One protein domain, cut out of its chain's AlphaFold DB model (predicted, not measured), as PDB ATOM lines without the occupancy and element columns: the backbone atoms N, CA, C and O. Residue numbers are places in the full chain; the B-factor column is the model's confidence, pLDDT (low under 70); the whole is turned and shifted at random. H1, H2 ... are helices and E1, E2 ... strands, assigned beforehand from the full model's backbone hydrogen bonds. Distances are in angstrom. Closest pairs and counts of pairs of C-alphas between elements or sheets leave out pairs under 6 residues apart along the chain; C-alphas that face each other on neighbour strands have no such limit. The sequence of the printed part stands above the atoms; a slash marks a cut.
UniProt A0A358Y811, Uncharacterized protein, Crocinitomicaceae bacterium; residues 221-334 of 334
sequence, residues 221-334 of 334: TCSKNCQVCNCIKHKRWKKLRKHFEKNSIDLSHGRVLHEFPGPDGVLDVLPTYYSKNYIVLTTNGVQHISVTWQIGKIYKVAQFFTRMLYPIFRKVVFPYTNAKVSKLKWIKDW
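What this domain is: This is residues 221 to 334 of the 334 residues of an uncharacterized protein of Crocinitomicaceae bacterium (UniProt A0A358Y811). A long, twisted strand hairpin, E2 and E3, makes the backbone of an elongated model, with short E1 beside E2 and E4 beside E3. Two short helices pack on this sheet, H1 by the end of E2 and H2 over E4, while H3 lies away from it at the far end of the long axis, where residues 307 to 315 stick out. The 114 printed residues include three named helices and four named strands, in the order H1 H2 E1 E2 E3 H3 E4, and the sheet runs E1 E2 E3 E4, all antiparallel. The class is mixed, helices and strands. The whole is loose, with a radius of gyration of the C-alphas of 18.3 A and spans of 60 by 24 by 22 A.

How they stand to each other: H1, residues 227 to 233, and H2, residues 237 to 244, form a helical hairpin; they touch, closest at the C-alphas of Cys 231 and Leu 240, 5.8 A apart, and run opposite ways at a steep tilt of 40 degrees. E1, residues 256 to 259, and E2, residues 272 to 282, are antiparallel neighbours at 153 degrees, with N 257 and O 279 at 2.8 A. E2 bends by 53 degrees at residue 279. E3, residues 285 to 295, is antiparallel to E2 at 161 degrees, with N 274 and O 293 at 2.9 A; E1, E2 and E3 make a meander, each strand the antiparallel neighbour of the one before. E4, residues 326 to 333, is antiparallel to E3 at 154 degrees, with N 290 and O 332 at 2.8 A. H1 is on the sheet at a height over the sheet of 7.3 A, but over none of its strands, only just: 2 of its 7 C-alphas fall on E2. The closest C-alphas of H1 and E2 are those of Lys 233 and Thr 282, 4.3 A apart. H2 is on the sheet over E4, slantwise to it at 37 degrees on the local plane. H3, residues 300 to 309, is not on the sheet. In H1 and H3 every O i to N i+4 pair is within hydrogen-bond range; in H2, 2 of 4 are.

Where its parts are: H1 begins at C-alpha 227, (241.206, 159.586, 300.315). E2 is 30.2 A long, E3 31.8 A, E4 21.1 A and H3 14.2 A. E4 ends at C-alpha 333, (231.620, 143.274, 298.533).

The domain as a whole: The C-alphas of Lys 224 and Ile 312, the two farthest apart, are 61.2 A apart. The printed part has no cut. The links H2 to E1, E1 to E2 and H3 to E4 are long. The mean pLDDT of the printed part is 71.5, and 50 residues are under 70, among them residues 309 to 326.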
ATOM      1  N   THR A 221     229.220 167.143 302.376       63.00
ATOM      2  CA  THR A 221     229.979 167.222 303.632       63.00
ATOM      3  C   THR A 221     231.451 166.828 303.501       63.00
ATOM      4  O   THR A 221     232.218 167.015 304.443       63.00
ATOM      5  N   CYS A 222     231.889 166.323 302.341       73.19
ATOM      6  CA  CYS A 222     233.236 165.777 302.179       73.19
ATOM      7  C   CYS A 222     234.128 166.607 301.244       73.19
ATOM      8  O   CYS A 222     233.700 167.086 300.196       73.19
ATOM      9  N   SER A 223     235.415 166.733 301.592       71.56
ATOM     10  CA  SER A 223     236.390 167.435 300.749       71.56
ATOM     11  C   SER A 223     236.564 166.747 299.386       71.56
ATOM     12  O   SER A 223     236.609 165.517 299.290       71.56
ATOM     13  N   LYS A 224     236.741 167.544 298.320       70.50
ATOM     14  CA  LYS A 224     236.893 167.056 296.931       70.50
ATOM     15  C   LYS A 224     238.009 166.006 296.757       70.50
ATOM     16  O   LYS A 224     237.916 165.165 295.869       70.50
ATOM     17  N   ASN A 225     239.022 166.016 297.630       77.94
ATOM     18  CA  ASN A 225     240.194 165.129 297.584       77.94
ATOM     19  C   ASN A 225     240.215 164.063 298.692       77.94
ATOM     20  O   ASN A 225     241.275 163.537 299.039       77.94
ATOM     21  N   CYS A 226     239.061 163.728 299.264       84.44
ATOM     22  CA  CYS A 226     238.978 162.728 300.320       84.44
ATOM     23  C   CYS A 226     239.538 161.359 299.882       84.44
ATOM     24  O   CYS A 226     239.053 160.727 298.939       84.44
ATOM     25  N   GLN A 227     240.546 160.863 300.611       85.56
ATOM     26  CA  GLN A 227     241.206 159.586 300.315       85.56
ATOM     27  C   GLN A 227     240.259 158.386 300.458       85.56
ATOM     28  O   GLN A 227     240.328 157.462 299.646       85.56
ATOM     29  N   VAL A 228     239.356 158.419 301.444       86.25
ATOM     30  CA  VAL A 228     238.335 157.382 301.671       86.25
ATOM     31  C   VAL A 228     237.370 157.326 300.490       86.25
ATOM     32  O   VAL A 228     237.239 156.277 299.859       86.25
ATOM     33  N   CYS A 229     236.785 158.466 300.106       85.94
ATOM     34  CA  CYS A 229     235.892 158.559 298.949       85.94
ATOM     35  C   CYS A 229     236.590 158.127 297.656       85.94
ATOM     36  O   CYS A 229     235.996 157.426 296.842       85.94
ATOM     37  N   ASN A 230     237.863 158.482 297.471       87.62
ATOM     38  CA  ASN A 230     238.636 158.055 296.309       87.62
ATOM     39  C   ASN A 230     238.888 156.534 296.301       87.62
ATOM     40  O   ASN A 230     238.851 155.889 295.250       87.62
ATOM     41  N   CYS A 231     239.120 155.932 297.473       88.44
ATOM     42  CA  CYS A 231     239.239 154.481 297.592       88.44
ATOM     43  C   CYS A 231     237.918 153.777 297.270       88.44
ATOM     44  O   CYS A 231     237.949 152.798 296.528       88.44
ATOM     45  N   ILE A 232     236.790 154.288 297.771       87.25
ATOM     46  CA  ILE A 232     235.445 153.773 297.475       87.25
ATOM     47  C   ILE A 232     235.143 153.896 295.977       87.25
ATOM     48  O   ILE A 232     234.818 152.902 295.332       87.25
ATOM     49  N   LYS A 233     235.343 155.090 295.399       87.38
ATOM     50  CA  LYS A 233     235.105 155.384 293.977       87.38
ATOM     51  C   LYS A 233     235.737 154.332 293.067       87.38
ATOM     52  O   LYS A 233     235.082 153.838 292.160       87.38
ATOM     53  N   HIS A 234     236.994 153.978 293.337       89.12
ATOM     54  CA  HIS A 234     237.782 153.053 292.518       89.12
ATOM     55  C   HIS A 234     237.892 151.632 293.095       89.12
ATOM     56  O   HIS A 234     238.823 150.911 292.732       89.12
ATOM     57  N   LYS A 235     237.006 151.233 294.019       88.50
ATOM     58  CA  LYS A 235     236.968 149.882 294.618       88.50
ATOM     59  C   LYS A 235     238.309 149.414 295.210       88.50
ATOM     60  O   LYS A 235     238.681 148.241 295.169       88.50
ATOM     61  N   ARG A 236     239.093 150.334 295.781       89.06
ATOM     62  CA  ARG A 236     240.423 150.059 296.358       89.06
ATOM     63  C   ARG A 236     240.306 149.526 297.791       89.06
ATOM     64  O   ARG A 236     240.889 150.091 298.718       89.06
ATOM     65  N   TRP A 237     239.604 148.407 297.980       86.88
ATOM     66  CA  TRP A 237     239.235 147.852 299.296       86.88
ATOM     67  C   TRP A 237     240.425 147.586 300.226       86.88
ATOM     68  O   TRP A 237     240.378 147.894 301.414       86.88
ATOM     69  N   LYS A 238     241.554 147.104 299.684       84.88
ATOM     70  CA  LYS A 238     242.788 146.888 300.467       84.88
ATOM     71  C   LYS A 238     243.343 148.184 301.072       84.88
ATOM     72  O   LYS A 238     243.909 148.147 302.161       84.88
ATOM     73  N   LYS A 239     243.211 149.315 300.367       85.25
ATOM     74  CA  LYS A 239     243.619 150.633 300.874       85.25
ATOM     75  C   LYS A 239     242.579 151.178 301.850       85.25
ATOM     76  O   LYS A 239     242.966 151.652 302.911       85.25
ATOM     77  N   LEU A 240     241.289 151.007 301.540       84.62
ATOM     78  CA  LEU A 240     240.176 151.392 302.414       84.62
ATOM     79  C   LEU A 240     240.281 150.747 303.807       84.62
ATOM     80  O   LEU A 240     240.091 151.425 304.811       84.62
ATOM     81  N   ARG A 241     240.701 149.477 303.877       82.62
ATOM     82  CA  ARG A 241     240.955 148.745 305.132       82.62
ATOM     83  C   ARG A 241     241.829 149.515 306.127       82.62
ATOM     84  O   ARG A 241     241.562 149.476 307.320       82.62
ATOM     85  N   LYS A 242     242.850 150.229 305.649       79.12
ATOM     86  CA  LYS A 242     243.765 150.988 306.519       79.12
ATOM     87  C   LYS A 242     243.105 152.207 307.167       79.12
ATOM     88  O   LYS A 242     243.608 152.686 308.176       79.12
ATOM     89  N   HIS A 243     242.022 152.719 306.583       77.19
ATOM     90  CA  HIS A 243     241.287 153.858 307.129       77.19
ATOM     91  C   HIS A 243     240.370 153.424 308.281       77.19
ATOM     92  O   HIS A 243     240.395 154.062 309.326       77.19
ATOM     93  N   PHE A 244     239.702 152.273 308.153       72.88
ATOM     94  CA  PHE A 244     238.889 151.670 309.221       72.88
ATOM     95  C   PHE A 244     239.681 151.226 310.463       72.88
ATOM     96  O   PHE A 244     239.110 151.080 311.538       72.88
ATOM     97  N   GLU A 245     240.984 150.949 310.331       64.12
ATOM     98  CA  GLU A 245     241.848 150.623 311.480       64.12
ATOM     99  C   GLU A 245     242.213 151.860 312.314       64.12
ATOM    100  O   GLU A 245     242.691 151.706 313.435       64.12
ATOM    101  N   LYS A 246     242.024 153.071 311.771       55.09
ATOM    102  CA  LYS A 246     242.441 154.323 312.414       55.09
ATOM    103  C   LYS A 246     241.284 155.164 312.941       55.09
ATOM    104  O   LYS A 246     241.524 155.862 313.908       55.09
ATOM    105  N   ASN A 247     240.094 155.085 312.337       52.22
ATOM    106  CA  ASN A 247     238.840 155.724 312.762       52.22
ATOM    107  C   ASN A 247     237.652 154.930 312.167       52.22
ATOM    108  O   ASN A 247     237.813 154.323 311.101       52.22
ATOM    109  N   SER A 248     236.472 154.929 312.805       57.66
ATOM    110  CA  SER A 248     235.230 154.517 312.125       57.66
ATOM    111  C   SER A 248     234.990 155.431 310.920       57.66
ATOM    112  O   SER A 248     235.341 156.611 310.940       57.66
ATOM    113  N   ILE A 249     234.486 154.867 309.821       60.25
ATOM    114  CA  ILE A 249     234.117 155.658 308.645       60.25
ATOM    115  C   ILE A 249     232.682 156.108 308.875       60.25
ATOM    116  O   ILE A 249     231.761 155.371 308.554       60.25
ATOM    117  N   ASP A 250     232.513 157.296 309.440       62.91
ATOM    118  CA  ASP A 250     231.184 157.857 309.672       62.91
ATOM    119  C   ASP A 250     230.558 158.353 308.348       62.91
ATOM    120  O   ASP A 250     231.242 158.550 307.334       62.91
ATOM    121  N   LEU A 251     229.257 158.661 308.373       59.91
ATOM    122  CA  LEU A 251     228.474 159.255 307.268       59.91
ATOM    123  C   LEU A 251     228.996 160.619 306.748       59.91
ATOM    124  O   LEU A 251     228.442 161.196 305.814       59.91
ATOM    125  N   SER A 252     230.091 161.145 307.303       68.69
ATOM    126  CA  SER A 252     230.760 162.379 306.854       68.69
ATOM    127  C   SER A 252     231.429 162.263 305.470       68.69
ATOM    128  O   SER A 252     231.961 163.237 304.929       68.69
ATOM    129  N   HIS A 253     231.413 161.075 304.864       78.25
ATOM    130  CA  HIS A 253     231.969 160.820 303.543       78.25
ATOM    131  C   HIS A 253     230.892 160.825 302.456       78.25
ATOM    132  O   HIS A 253     230.047 159.942 302.417       78.25
ATOM    133  N   GLY A 254     231.011 161.709 301.459       75.69
ATOM    134  CA  GLY A 254     230.019 161.878 300.379       75.69
ATOM    135  C   GLY A 254     229.887 160.728 299.377       75.69
ATOM    136  O   GLY A 254     229.279 160.891 298.328       75.69
ATOM    137  N   ARG A 255     230.495 159.574 299.666       82.50
ATOM    138  CA  ARG A 255     230.300 158.314 298.930       82.50
ATOM    139  C   ARG A 255     229.832 157.169 299.824       82.50
ATOM    140  O   ARG A 255     229.702 156.058 299.324       82.50
ATOM    141  N   VAL A 256     229.623 157.412 301.114       84.38
ATOM    142  CA  VAL A 256     228.947 156.487 302.024       84.38
ATOM    143  C   VAL A 256     227.508 156.978 302.101       84.38
ATOM    144  O   VAL A 256     227.256 158.070 302.596       84.38
ATOM    145  N   LEU A 257     226.595 156.215 301.512       81.50
ATOM    146  CA  LEU A 257     225.182 156.577 301.391       81.50
ATOM    147  C   LEU A 257     224.407 156.197 302.648       81.50
ATOM    148  O   LEU A 257     223.487 156.897 303.057       81.50
ATOM    149  N   HIS A 258     224.795 155.079 303.259       83.56
ATOM    150  CA  HIS A 258     224.203 154.613 304.496       83.56
ATOM    151  C   HIS A 258     225.168 153.711 305.260       83.56
ATOM    152  O   HIS A 258     226.004 153.013 304.678       83.56
ATOM    153  N   GLU A 259     225.015 153.716 306.573       83.12
ATOM    154  CA  GLU A 259     225.748 152.890 307.509       83.12
ATOM    155  C   GLU A 259     224.715 152.175 308.375       83.12
ATOM    156  O   GLU A 259     223.999 152.810 309.146       83.12
ATOM    157  N   PHE A 260     224.631 150.855 308.225       77.56
ATOM    158  CA  PHE A 260     223.730 150.055 309.041       77.56
ATOM    159  C   PHE A 260     224.245 149.994 310.482       77.56
ATOM    160  O   PHE A 260     225.467 149.995 310.697       77.56
ATOM    161  N   PRO A 261     223.345 149.894 311.470       72.00
ATOM    162  CA  PRO A 261     223.746 149.756 312.853       72.00
ATOM    163  C   PRO A 261     224.555 148.465 312.996       72.00
ATOM    164  O   PRO A 261     224.316 147.457 312.325       72.00
ATOM    165  N   GLY A 262     225.599 148.532 313.821       69.81
ATOM    166  CA  GLY A 262     226.276 147.314 314.252       69.81
ATOM    167  C   GLY A 262     225.418 146.584 315.287       69.81
ATOM    168  O   GLY A 262     224.423 147.138 315.737       69.81
ATOM    169  N   PRO A 263     225.798 145.372 315.711       67.06
ATOM    170  CA  PRO A 263     225.155 144.728 316.852       67.06
ATOM    171  C   PRO A 263     225.189 145.625 318.101       67.06
ATOM    172  O   PRO A 263     226.250 146.151 318.446       67.06
ATOM    173  N   ASP A 264     224.049 145.720 318.790       58.97
ATOM    174  CA  ASP A 264     223.847 146.540 320.002       58.97
ATOM    175  C   ASP A 264     224.707 146.091 321.191       58.97
ATOM    176  O   ASP A 264     224.997 146.855 322.109       58.97
ATOM    177  N   GLY A 265     225.160 144.839 321.168       62.06
ATOM    178  CA  GLY A 265     226.049 144.284 322.171       62.06
ATOM    179  C   GLY A 265     227.023 143.300 321.549       62.06
ATOM    180  O   GLY A 265     226.651 142.436 320.753       62.06
ATOM    181  N   VAL A 266     228.287 143.400 321.949       62.81
ATOM    182  CA  VAL A 266     229.292 142.384 321.653       62.81
ATOM    183  C   VAL A 266     229.770 141.803 322.971       62.81
ATOM    184  O   VAL A 266     230.279 142.528 323.821       62.81
ATOM    185  N   LEU A 267     229.635 140.486 323.130       61.91
ATOM    186  CA  LEU A 267     230.258 139.761 324.235       61.91
ATOM    187  C   LEU A 267     231.780 139.913 324.124       61.91
ATOM    188  O   LEU A 267     232.414 139.356 323.224       61.91
ATOM    189  N   ASP A 268     232.359 140.684 325.039       56.56
ATOM    190  CA  ASP A 268     233.790 140.987 325.099       56.56
ATOM    191  C   ASP A 268     234.601 139.868 325.772       56.56
ATOM    192  O   ASP A 268     235.817 139.798 325.631       56.56
ATOM    193  N   VAL A 269     233.931 138.947 326.464       61.75
ATOM    194  CA  VAL A 269     234.561 137.851 327.215       61.75
ATOM    195  C   VAL A 269     235.257 136.833 326.299       61.75
ATOM    196  O   VAL A 269     236.174 136.127 326.725       61.75
ATOM    197  N   LEU A 270     234.853 136.753 325.029       63.34
ATOM    198  CA  LEU A 270     235.400 135.822 324.044       63.34
ATOM    199  C   LEU A 270     235.844 136.556 322.776       63.34
ATOM    200  O   LEU A 270     235.311 137.619 322.465       63.34
ATOM    201  N   PRO A 271     236.790 135.991 322.001       64.00
ATOM    202  CA  PRO A 271     237.097 136.512 320.682       64.00
ATOM    203  C   PRO A 271     235.848 136.457 319.804       64.00
ATOM    204  O   PRO A 271     235.425 135.381 319.377       64.00
ATOM    205  N   THR A 272     235.264 137.615 319.542       69.62
ATOM    206  CA  THR A 272     234.013 137.764 318.804       69.62
ATOM    207  C   THR A 272     234.263 138.498 317.497       69.62
ATOM    208  O   THR A 272     235.196 139.296 317.354       69.62
ATOM    209  N   TYR A 273     233.456 138.171 316.494       73.38
ATOM    210  CA  TYR A 273     233.447 138.904 315.238       73.38
ATOM    211  C   TYR A 273     232.340 139.944 315.301       73.38
ATOM    212  O   TYR A 273     231.190 139.623 315.577       73.38
ATOM    213  N   TYR A 274     232.717 141.186 315.038       76.81
ATOM    214  CA  TYR A 274     231.810 142.306 314.875       76.81
ATOM    215  C   TYR A 274     231.775 142.652 313.393       76.81
ATOM    216  O   TYR A 274     232.831 142.787 312.774       76.81
ATOM    217  N   SER A 275     230.592 142.784 312.811       76.12
ATOM    218  CA  SER A 275     230.429 143.216 311.425       76.12
ATOM    219  C   SER A 275     229.517 144.421 311.338       76.12
ATOM    220  O   SER A 275     228.538 144.508 312.073       76.12
ATOM    221  N   LYS A 276     229.829 145.317 310.405       79.50
ATOM    222  CA  LYS A 276     229.010 146.472 310.061       79.50
ATOM    223  C   LYS A 276     228.862 146.544 308.551       79.50
ATOM    224  O   LYS A 276     229.830 146.302 307.823       79.50
ATOM    225  N   ASN A 277     227.657 146.853 308.098       81.06
ATOM    226  CA  ASN A 277     227.342 146.939 306.682       81.06
ATOM    227  C   ASN A 277     227.254 148.410 306.273       81.06
ATOM    228  O   ASN A 277     226.716 149.236 307.002       81.06
ATOM    229  N   TYR A 278     227.780 148.724 305.096       83.38
ATOM    230  CA  TYR A 278     227.737 150.060 304.522       83.38
ATOM    231  C   TYR A 278     227.213 149.980 303.100       83.38
ATOM    232  O   TYR A 278     227.513 149.037 302.365       83.38
ATOM    233  N   ILE A 279     226.495 151.019 302.704       84.81
ATOM    234  CA  ILE A 279     226.095 151.248 301.324       84.81
ATOM    235  C   ILE A 279     226.957 152.374 300.785       84.81
ATOM    236  O   ILE A 279     227.024 153.457 301.369       84.81
ATOM    237  N   VAL A 280     227.658 152.111 299.687       86.38
ATOM    238  CA  VAL A 280     228.649 153.029 299.131       86.38
ATOM    239  C   VAL A 280     228.447 153.266 297.641       86.38
ATOM    240  O   VAL A 280     228.090 152.363 296.891       86.38
ATOM    241  N   LEU A 281     228.735 154.484 297.187       85.00
ATOM    242  CA  LEU A 281     228.645 154.873 295.783       85.00
ATOM    243  C   LEU A 281     230.000 154.733 295.082       85.00
ATOM    244  O   LEU A 281     230.954 155.476 295.362       85.00
ATOM    245  N   THR A 282     230.082 153.832 294.105       84.81
ATOM    246  CA  THR A 282     231.281 153.616 293.274       84.81
ATOM    247  C   THR A 282     231.141 154.260 291.894       84.81
ATOM    248  O   THR A 282     230.189 154.988 291.641       84.81
ATOM    249  N   THR A 283     232.105 154.063 290.988       81.12
ATOM    250  CA  THR A 283     231.930 154.441 289.569       81.12
ATOM    251  C   THR A 283     230.904 153.582 288.838       81.12
ATOM    252  O   THR A 283     230.431 153.985 287.787       81.12
ATOM    253  N   ASN A 284     230.587 152.399 289.370       76.50
ATOM    254  CA  ASN A 284     229.727 151.420 288.706       76.50
ATOM    255  C   ASN A 284     228.315 151.395 289.321       76.50
ATOM    256  O   ASN A 284     227.578 150.440 289.098       76.50
ATOM    257  N   GLY A 285     227.975 152.399 290.133       77.88
ATOM    258  CA  GLY A 285     226.733 152.462 290.901       77.88
ATOM    259  C   GLY A 285     226.916 152.147 292.387       77.88
ATOM    260  O   GLY A 285     228.036 152.171 292.922       77.88
ATOM    261  N   VAL A 286     225.788 151.891 293.043       83.50
ATOM    262  CA  VAL A 286     225.676 151.582 294.471       83.50
ATOM    263  C   VAL A 286     226.232 150.180 294.746       83.50
ATOM    264  O   VAL A 286     226.059 149.260 293.948       83.50
ATOM    265  N   GLN A 287     226.955 150.013 295.849       83.75
ATOM    266  CA  GLN A 287     227.488 148.726 296.296       83.75
ATOM    267  C   GLN A 287     227.298 148.543 297.798       83.75
ATOM    268  O   GLN A 287     227.451 149.488 298.575       83.75
ATOM    269  N   HIS A 288     227.041 147.300 298.196       81.31
ATOM    270  CA  HIS A 288     226.933 146.893 299.588       81.31
ATOM    271  C   HIS A 288     228.255 146.273 300.031       81.31
ATOM    272  O   HIS A 288     228.718 145.283 299.468       81.31
ATOM    273  N   ILE A 289     228.873 146.856 301.055       83.50
ATOM    274  CA  ILE A 289     230.104 146.326 301.636       83.50
ATOM    275  C   ILE A 289     229.862 145.911 303.082       83.50
ATOM    276  O   ILE A 289     229.270 146.646 303.869       83.50
ATOM    277  N   SER A 290     230.375 144.744 303.451       81.25
ATOM    278  CA  SER A 290     230.426 144.293 304.836       81.25
ATOM    279  C   SER A 290     231.854 144.368 305.346       81.25
ATOM    280  O   SER A 290     232.801 143.871 304.726       81.25
ATOM    281  N   VAL A 291     232.010 145.027 306.483       82.06
ATOM    282  CA  VAL A 291     233.284 145.263 307.147       82.06
ATOM    283  C   VAL A 291     233.262 144.462 308.437       82.06
ATOM    284  O   VAL A 291     232.337 144.599 309.229       82.06
ATOM    285  N   THR A 292     234.250 143.592 308.648       80.88
ATOM    286  CA  THR A 292     234.260 142.684 309.806       80.88
ATOM    287  C   THR A 292     235.541 142.817 310.604       80.88
ATOM    288  O   THR A 292     236.637 142.548 310.101       80.88
ATOM    289  N   TRP A 293     235.405 143.140 311.880       78.12
ATOM    290  CA  TRP A 293     236.466 143.202 312.864       78.12
ATOM    291  C   TRP A 293     236.446 141.956 313.741       78.12
ATOM    292  O   TRP A 293     235.404 141.368 314.007       78.12
ATOM    293  N   GLN A 294     237.623 141.553 314.200       77.50
ATOM    294  CA  GLN A 294     237.744 140.627 315.315       77.50
ATOM    295  C   GLN A 294     238.035 141.445 316.567       77.50
ATOM    296  O   GLN A 294     239.024 142.181 316.585       77.50
ATOM    297  N   ILE A 295     237.203 141.286 317.586       73.62
ATOM    298  CA  ILE A 295     237.420 141.809 318.932       73.62
ATOM    299  C   ILE A 295     238.053 140.686 319.757       73.62
ATOM    300  O   ILE A 295     237.682 139.521 319.634       73.62
ATOM    301  N   GLY A 296     239.079 141.011 320.538       67.81
ATOM    302  CA  GLY A 296     239.839 140.038 321.316       67.81
ATOM    303  C   GLY A 296     240.939 139.318 320.523       67.81
ATOM    304  O   GLY A 296     240.950 139.229 319.291       67.81
ATOM    305  N   LYS A 297     241.927 138.788 321.251       64.94
ATOM    306  CA  LYS A 297     243.130 138.173 320.671       64.94
ATOM    307  C   LYS A 297     243.022 136.651 320.691       64.94
ATOM    308  O   LYS A 297     243.007 136.036 321.750       64.94
ATOM    309  N   ILE A 298     243.041 136.032 319.510       64.25
ATOM    310  CA  ILE A 298     243.207 134.575 319.395       64.25
ATOM    311  C   ILE A 298     244.702 134.261 319.499       64.25
ATOM    312  O   ILE A 298     245.477 134.525 318.573       64.25
ATOM    313  N   TYR A 299     245.120 133.702 320.632       67.06
ATOM    314  CA  TYR A 299     246.478 133.200 320.818       67.06
ATOM    315  C   TYR A 299     246.621 131.849 320.112       67.06
ATOM    316  O   TYR A 299     246.247 130.819 320.660       67.06
ATOM    317  N   LYS A 300     247.176 131.843 318.892       65.50
ATOM    318  CA  LYS A 300     247.341 130.620 318.076       65.50
ATOM    319  C   LYS A 300     248.048 129.483 318.824       65.50
ATOM    320  O   LYS A 300     247.633 128.336 318.726       65.50
ATOM    321  N   VAL A 301     249.094 129.821 319.579       71.38
ATOM    322  CA  VAL A 301     249.880 128.858 320.364       71.38
ATOM    323  C   VAL A 301     249.052 128.301 321.521       71.38
ATOM    324  O   VAL A 301     248.973 127.090 321.680       71.38
ATOM    325  N   ALA A 302     248.360 129.164 322.270       64.81
ATOM    326  CA  ALA A 302     247.471 128.716 323.340       64.81
ATOM    327  C   ALA A 302     246.343 127.835 322.788       64.81
ATOM    328  O   ALA A 302     246.137 126.754 323.306       64.81
ATOM    329  N   GLN A 303     245.701 128.218 321.679       64.19
ATOM    330  CA  GLN A 303     244.650 127.426 321.027       64.19
ATOM    331  C   GLN A 303     245.142 126.038 320.586       64.19
ATOM    332  O   GLN A 303     244.406 125.059 320.711       64.19
ATOM    333  N   PHE A 304     246.374 125.945 320.077       68.81
ATOM    334  CA  PHE A 304     247.008 124.672 319.740       68.81
ATOM    335  C   PHE A 304     247.183 123.790 320.985       68.81
ATOM    336  O   PHE A 304     246.730 122.646 320.986       68.81
ATOM    337  N   PHE A 305     247.740 124.336 322.073       66.00
ATOM    338  CA  PHE A 305     247.882 123.604 323.335       66.00
ATOM    339  C   PHE A 305     246.533 123.249 323.961       66.00
ATOM    340  O   PHE A 305     246.369 122.128 324.424       66.00
ATOM    341  N   THR A 306     245.536 124.133 323.917       65.00
ATOM    342  CA  THR A 306     244.184 123.837 324.401       65.00
ATOM    343  C   THR A 306     243.574 122.686 323.614       65.00
ATOM    344  O   THR A 306     243.055 121.771 324.228       65.00
ATOM    345  N   ARG A 307     243.683 122.651 322.279       67.81
ATOM    346  CA  ARG A 307     243.180 121.521 321.472       67.81
ATOM    347  C   ARG A 307     243.875 120.196 321.796       67.81
ATOM    348  O   ARG A 307     243.204 119.172 321.821       67.81
ATOM    349  N   MET A 308     245.181 120.224 322.062       70.56
ATOM    350  CA  MET A 308     245.952 119.037 322.457       70.56
ATOM    351  C   MET A 308     245.623 118.570 323.884       70.56
ATOM    352  O   MET A 308     245.537 117.375 324.139       70.56
ATOM    353  N   LEU A 309     245.422 119.507 324.814       64.94
ATOM    354  CA  LEU A 309     245.223 119.228 326.240       64.94
ATOM    355  C   LEU A 309     243.751 119.015 326.619       64.94
ATOM    356  O   LEU A 309     243.484 118.365 327.621       64.94
ATOM    357  N   TYR A 310     242.796 119.513 325.835       62.47
ATOM    358  CA  TYR A 310     241.354 119.363 326.065       62.47
ATOM    359  C   TYR A 310     240.874 117.904 326.186       62.47
ATOM    360  O   TYR A 310     240.119 117.618 327.116       62.47
ATOM    361  N   PRO A 311     241.304 116.951 325.327       66.06
ATOM    362  CA  PRO A 311     240.935 115.546 325.508       66.06
ATOM    363  C   PRO A 311     241.581 114.909 326.749       66.06
ATOM    364  O   PRO A 311     241.020 113.966 327.299       66.06
ATOM    365  N   ILE A 312     242.726 115.431 327.208       66.88
ATOM    366  CA  ILE A 312     243.476 114.920 328.369       66.88
ATOM    367  C   ILE A 312     242.899 115.480 329.678       66.88
ATOM    368  O   ILE A 312     242.782 114.773 330.675       66.88
ATOM    369  N   PHE A 313     242.478 116.743 329.668       61.06
ATOM    370  CA  PHE A 313     241.977 117.454 330.833       61.06
ATOM    371  C   PHE A 313     240.600 118.053 330.520       61.06
ATOM    372  O   PHE A 313     240.475 119.219 330.146       61.06
ATOM    373  N   ARG A 314     239.540 117.260 330.731       52.56
ATOM    374  CA  ARG A 314     238.116 117.604 330.497       52.56
ATOM    375  C   ARG A 314     237.595 118.881 331.204       52.56
ATOM    376  O   ARG A 314     236.418 119.192 331.065       52.56
ATOM    377  N   LYS A 315     238.413 119.601 331.985       49.91
ATOM    378  CA  LYS A 315     237.998 120.708 332.875       49.91
ATOM    379  C   LYS A 315     239.049 121.819 333.079       49.91
ATOM    380  O   LYS A 315     239.110 122.405 334.154       49.91
ATOM    381  N   VAL A 316     239.883 122.149 332.091       48.94
ATOM    382  CA  VAL A 316     240.765 123.330 332.238       48.94
ATOM    383  C   VAL A 316     240.047 124.583 331.742       48.94
ATOM    384  O   VAL A 316     239.954 124.827 330.541       48.94
ATOM    385  N   VAL A 317     239.532 125.375 332.685       47.84
ATOM    386  CA  VAL A 317     239.067 126.746 332.439       47.84
ATOM    387  C   VAL A 317     240.307 127.632 332.365       47.84
ATOM    388  O   VAL A 317     240.995 127.830 333.364       47.84
ATOM    389  N   PHE A 318     240.638 128.115 331.169       49.03
ATOM    390  CA  PHE A 318     241.772 129.017 330.989       49.03
ATOM    391  C   PHE A 318     241.389 130.459 331.353       49.03
ATOM    392  O   PHE A 318     240.264 130.877 331.069       49.03
ATOM    393  N   PRO A 319     242.314 131.224 331.962       45.59
ATOM    394  CA  PRO A 319     242.050 132.578 332.421       45.59
ATOM    395  C   PRO A 319     241.699 133.500 331.251       45.59
ATOM    396  O   PRO A 319     242.364 133.514 330.211       45.59
ATOM    397  N   TYR A 320     240.626 134.256 331.461       46.69
ATOM    398  CA  TYR A 320     240.022 135.202 330.536       46.69
ATOM    399  C   TYR A 320     241.059 136.127 329.885       46.69
ATOM    400  O   TYR A 320     241.870 136.773 330.550       46.69
ATOM    401  N   THR A 321     241.039 136.198 328.555       46.06
ATOM    402  CA  THR A 321     241.889 137.121 327.802       46.06
ATOM    403  C   THR A 321     241.282 138.518 327.826       46.06
ATOM    404  O   THR A 321     240.186 138.703 327.311       46.06
ATOM    405  N   ASN A 322     242.014 139.512 328.339       43.12
ATOM    406  CA  ASN A 322     241.650 140.927 328.206       43.12
ATOM    407  C   ASN A 322     241.419 141.288 326.723       43.12
ATOM    408  O   ASN A 322     242.358 141.298 325.922       43.12
ATOM    409  N   ALA A 323     240.171 141.583 326.356       49.78
ATOM    410  CA  ALA A 323     239.711 141.675 324.970       49.78
ATOM    411  C   ALA A 323     239.823 143.071 324.331       49.78
ATOM    412  O   ALA A 323     239.146 143.369 323.353       49.78
ATOM    413  N   LYS A 324     240.727 143.935 324.812       53.16
ATOM    414  CA  LYS A 324     240.835 145.332 324.341       53.16
ATOM    415  C   LYS A 324     241.426 145.523 322.931       53.16
ATOM    416  O   LYS A 324     241.708 146.651 322.544       53.16
ATOM    417  N   VAL A 325     241.653 144.460 322.154       57.72
ATOM    418  CA  VAL A 325     242.239 144.570 320.806       57.72
ATOM    419  C   VAL A 325     241.179 144.263 319.758       57.72
ATOM    420  O   VAL A 325     240.811 143.102 319.585       57.72
ATOM    421  N   SER A 326     240.735 145.286 319.030       63.25
ATOM    422  CA  SER A 326     239.956 145.129 317.804       63.25
ATOM    423  C   SER A 326     240.885 145.206 316.589       63.25
ATOM    424  O   SER A 326     241.770 146.056 316.498       63.25
ATOM    425  N   LYS A 327     240.741 144.274 315.644       73.44
ATOM    426  CA  LYS A 327     241.487 144.289 314.379       73.44
ATOM    427  C   LYS A 327     240.545 144.023 313.221       73.44
ATOM    428  O   LYS A 327     239.907 142.970 313.181       73.44
ATOM    429  N   LEU A 328     240.525 144.924 312.240       74.19
ATOM    430  CA  LEU A 328     239.773 144.706 311.012       74.19
ATOM    431  C   LEU A 328     240.308 143.466 310.292       74.19
ATOM    432  O   LEU A 328     241.519 143.330 310.088       74.19
ATOM    433  N   LYS A 329     239.428 142.545 309.907       80.56
ATOM    434  CA  LYS A 329     239.793 141.285 309.252       80.56
ATOM    435  C   LYS A 329     239.507 141.303 307.767       80.56
ATOM    436  O   LYS A 329     240.405 140.961 306.988       80.56
ATOM    437  N   TRP A 330     238.310 141.733 307.393       78.25
ATOM    438  CA  TRP A 330     237.802 141.604 306.033       78.25
ATOM    439  C   TRP A 330     236.985 142.838 305.648       78.25
ATOM    440  O   TRP A 330     236.323 143.438 306.491       78.25
ATOM    441  N   ILE A 331     237.045 143.184 304.364       76.94
ATOM    442  CA  ILE A 331     236.047 144.013 303.688       76.94
ATOM    443  C   ILE A 331     235.578 143.160 302.521       76.94
ATOM    444  O   ILE A 331     236.410 142.751 301.705       76.94
ATOM    445  N   LYS A 332     234.287 142.847 302.487       74.25
ATOM    446  CA  LYS A 332     233.679 141.990 301.475       74.25
ATOM    447  C   LYS A 332     232.587 142.764 300.752       74.25
ATOM    448  O   LYS A 332     231.740 143.364 301.401       74.25
ATOM    449  N   ASP A 333     232.650 142.744 299.429       72.38
ATOM    450  CA  ASP A 333     231.620 143.274 298.533       72.38
ATOM    451  C   ASP A 333     230.572 142.180 298.285       72.38
ATOM    452  O   ASP A 333     230.930 140.993 298.271       72.38
ATOM    453  N   TRP A 334     229.311 142.581 298.164       59.47
ATOM    454  CA  TRP A 334     228.163 141.696 297.958       59.47
ATOM    455  C   TRP A 334     227.745 141.742 296.496       59.47
ATOM    456  O   TRP A 334     227.655 142.850 295.920       59.47
TER     457      TRP A 334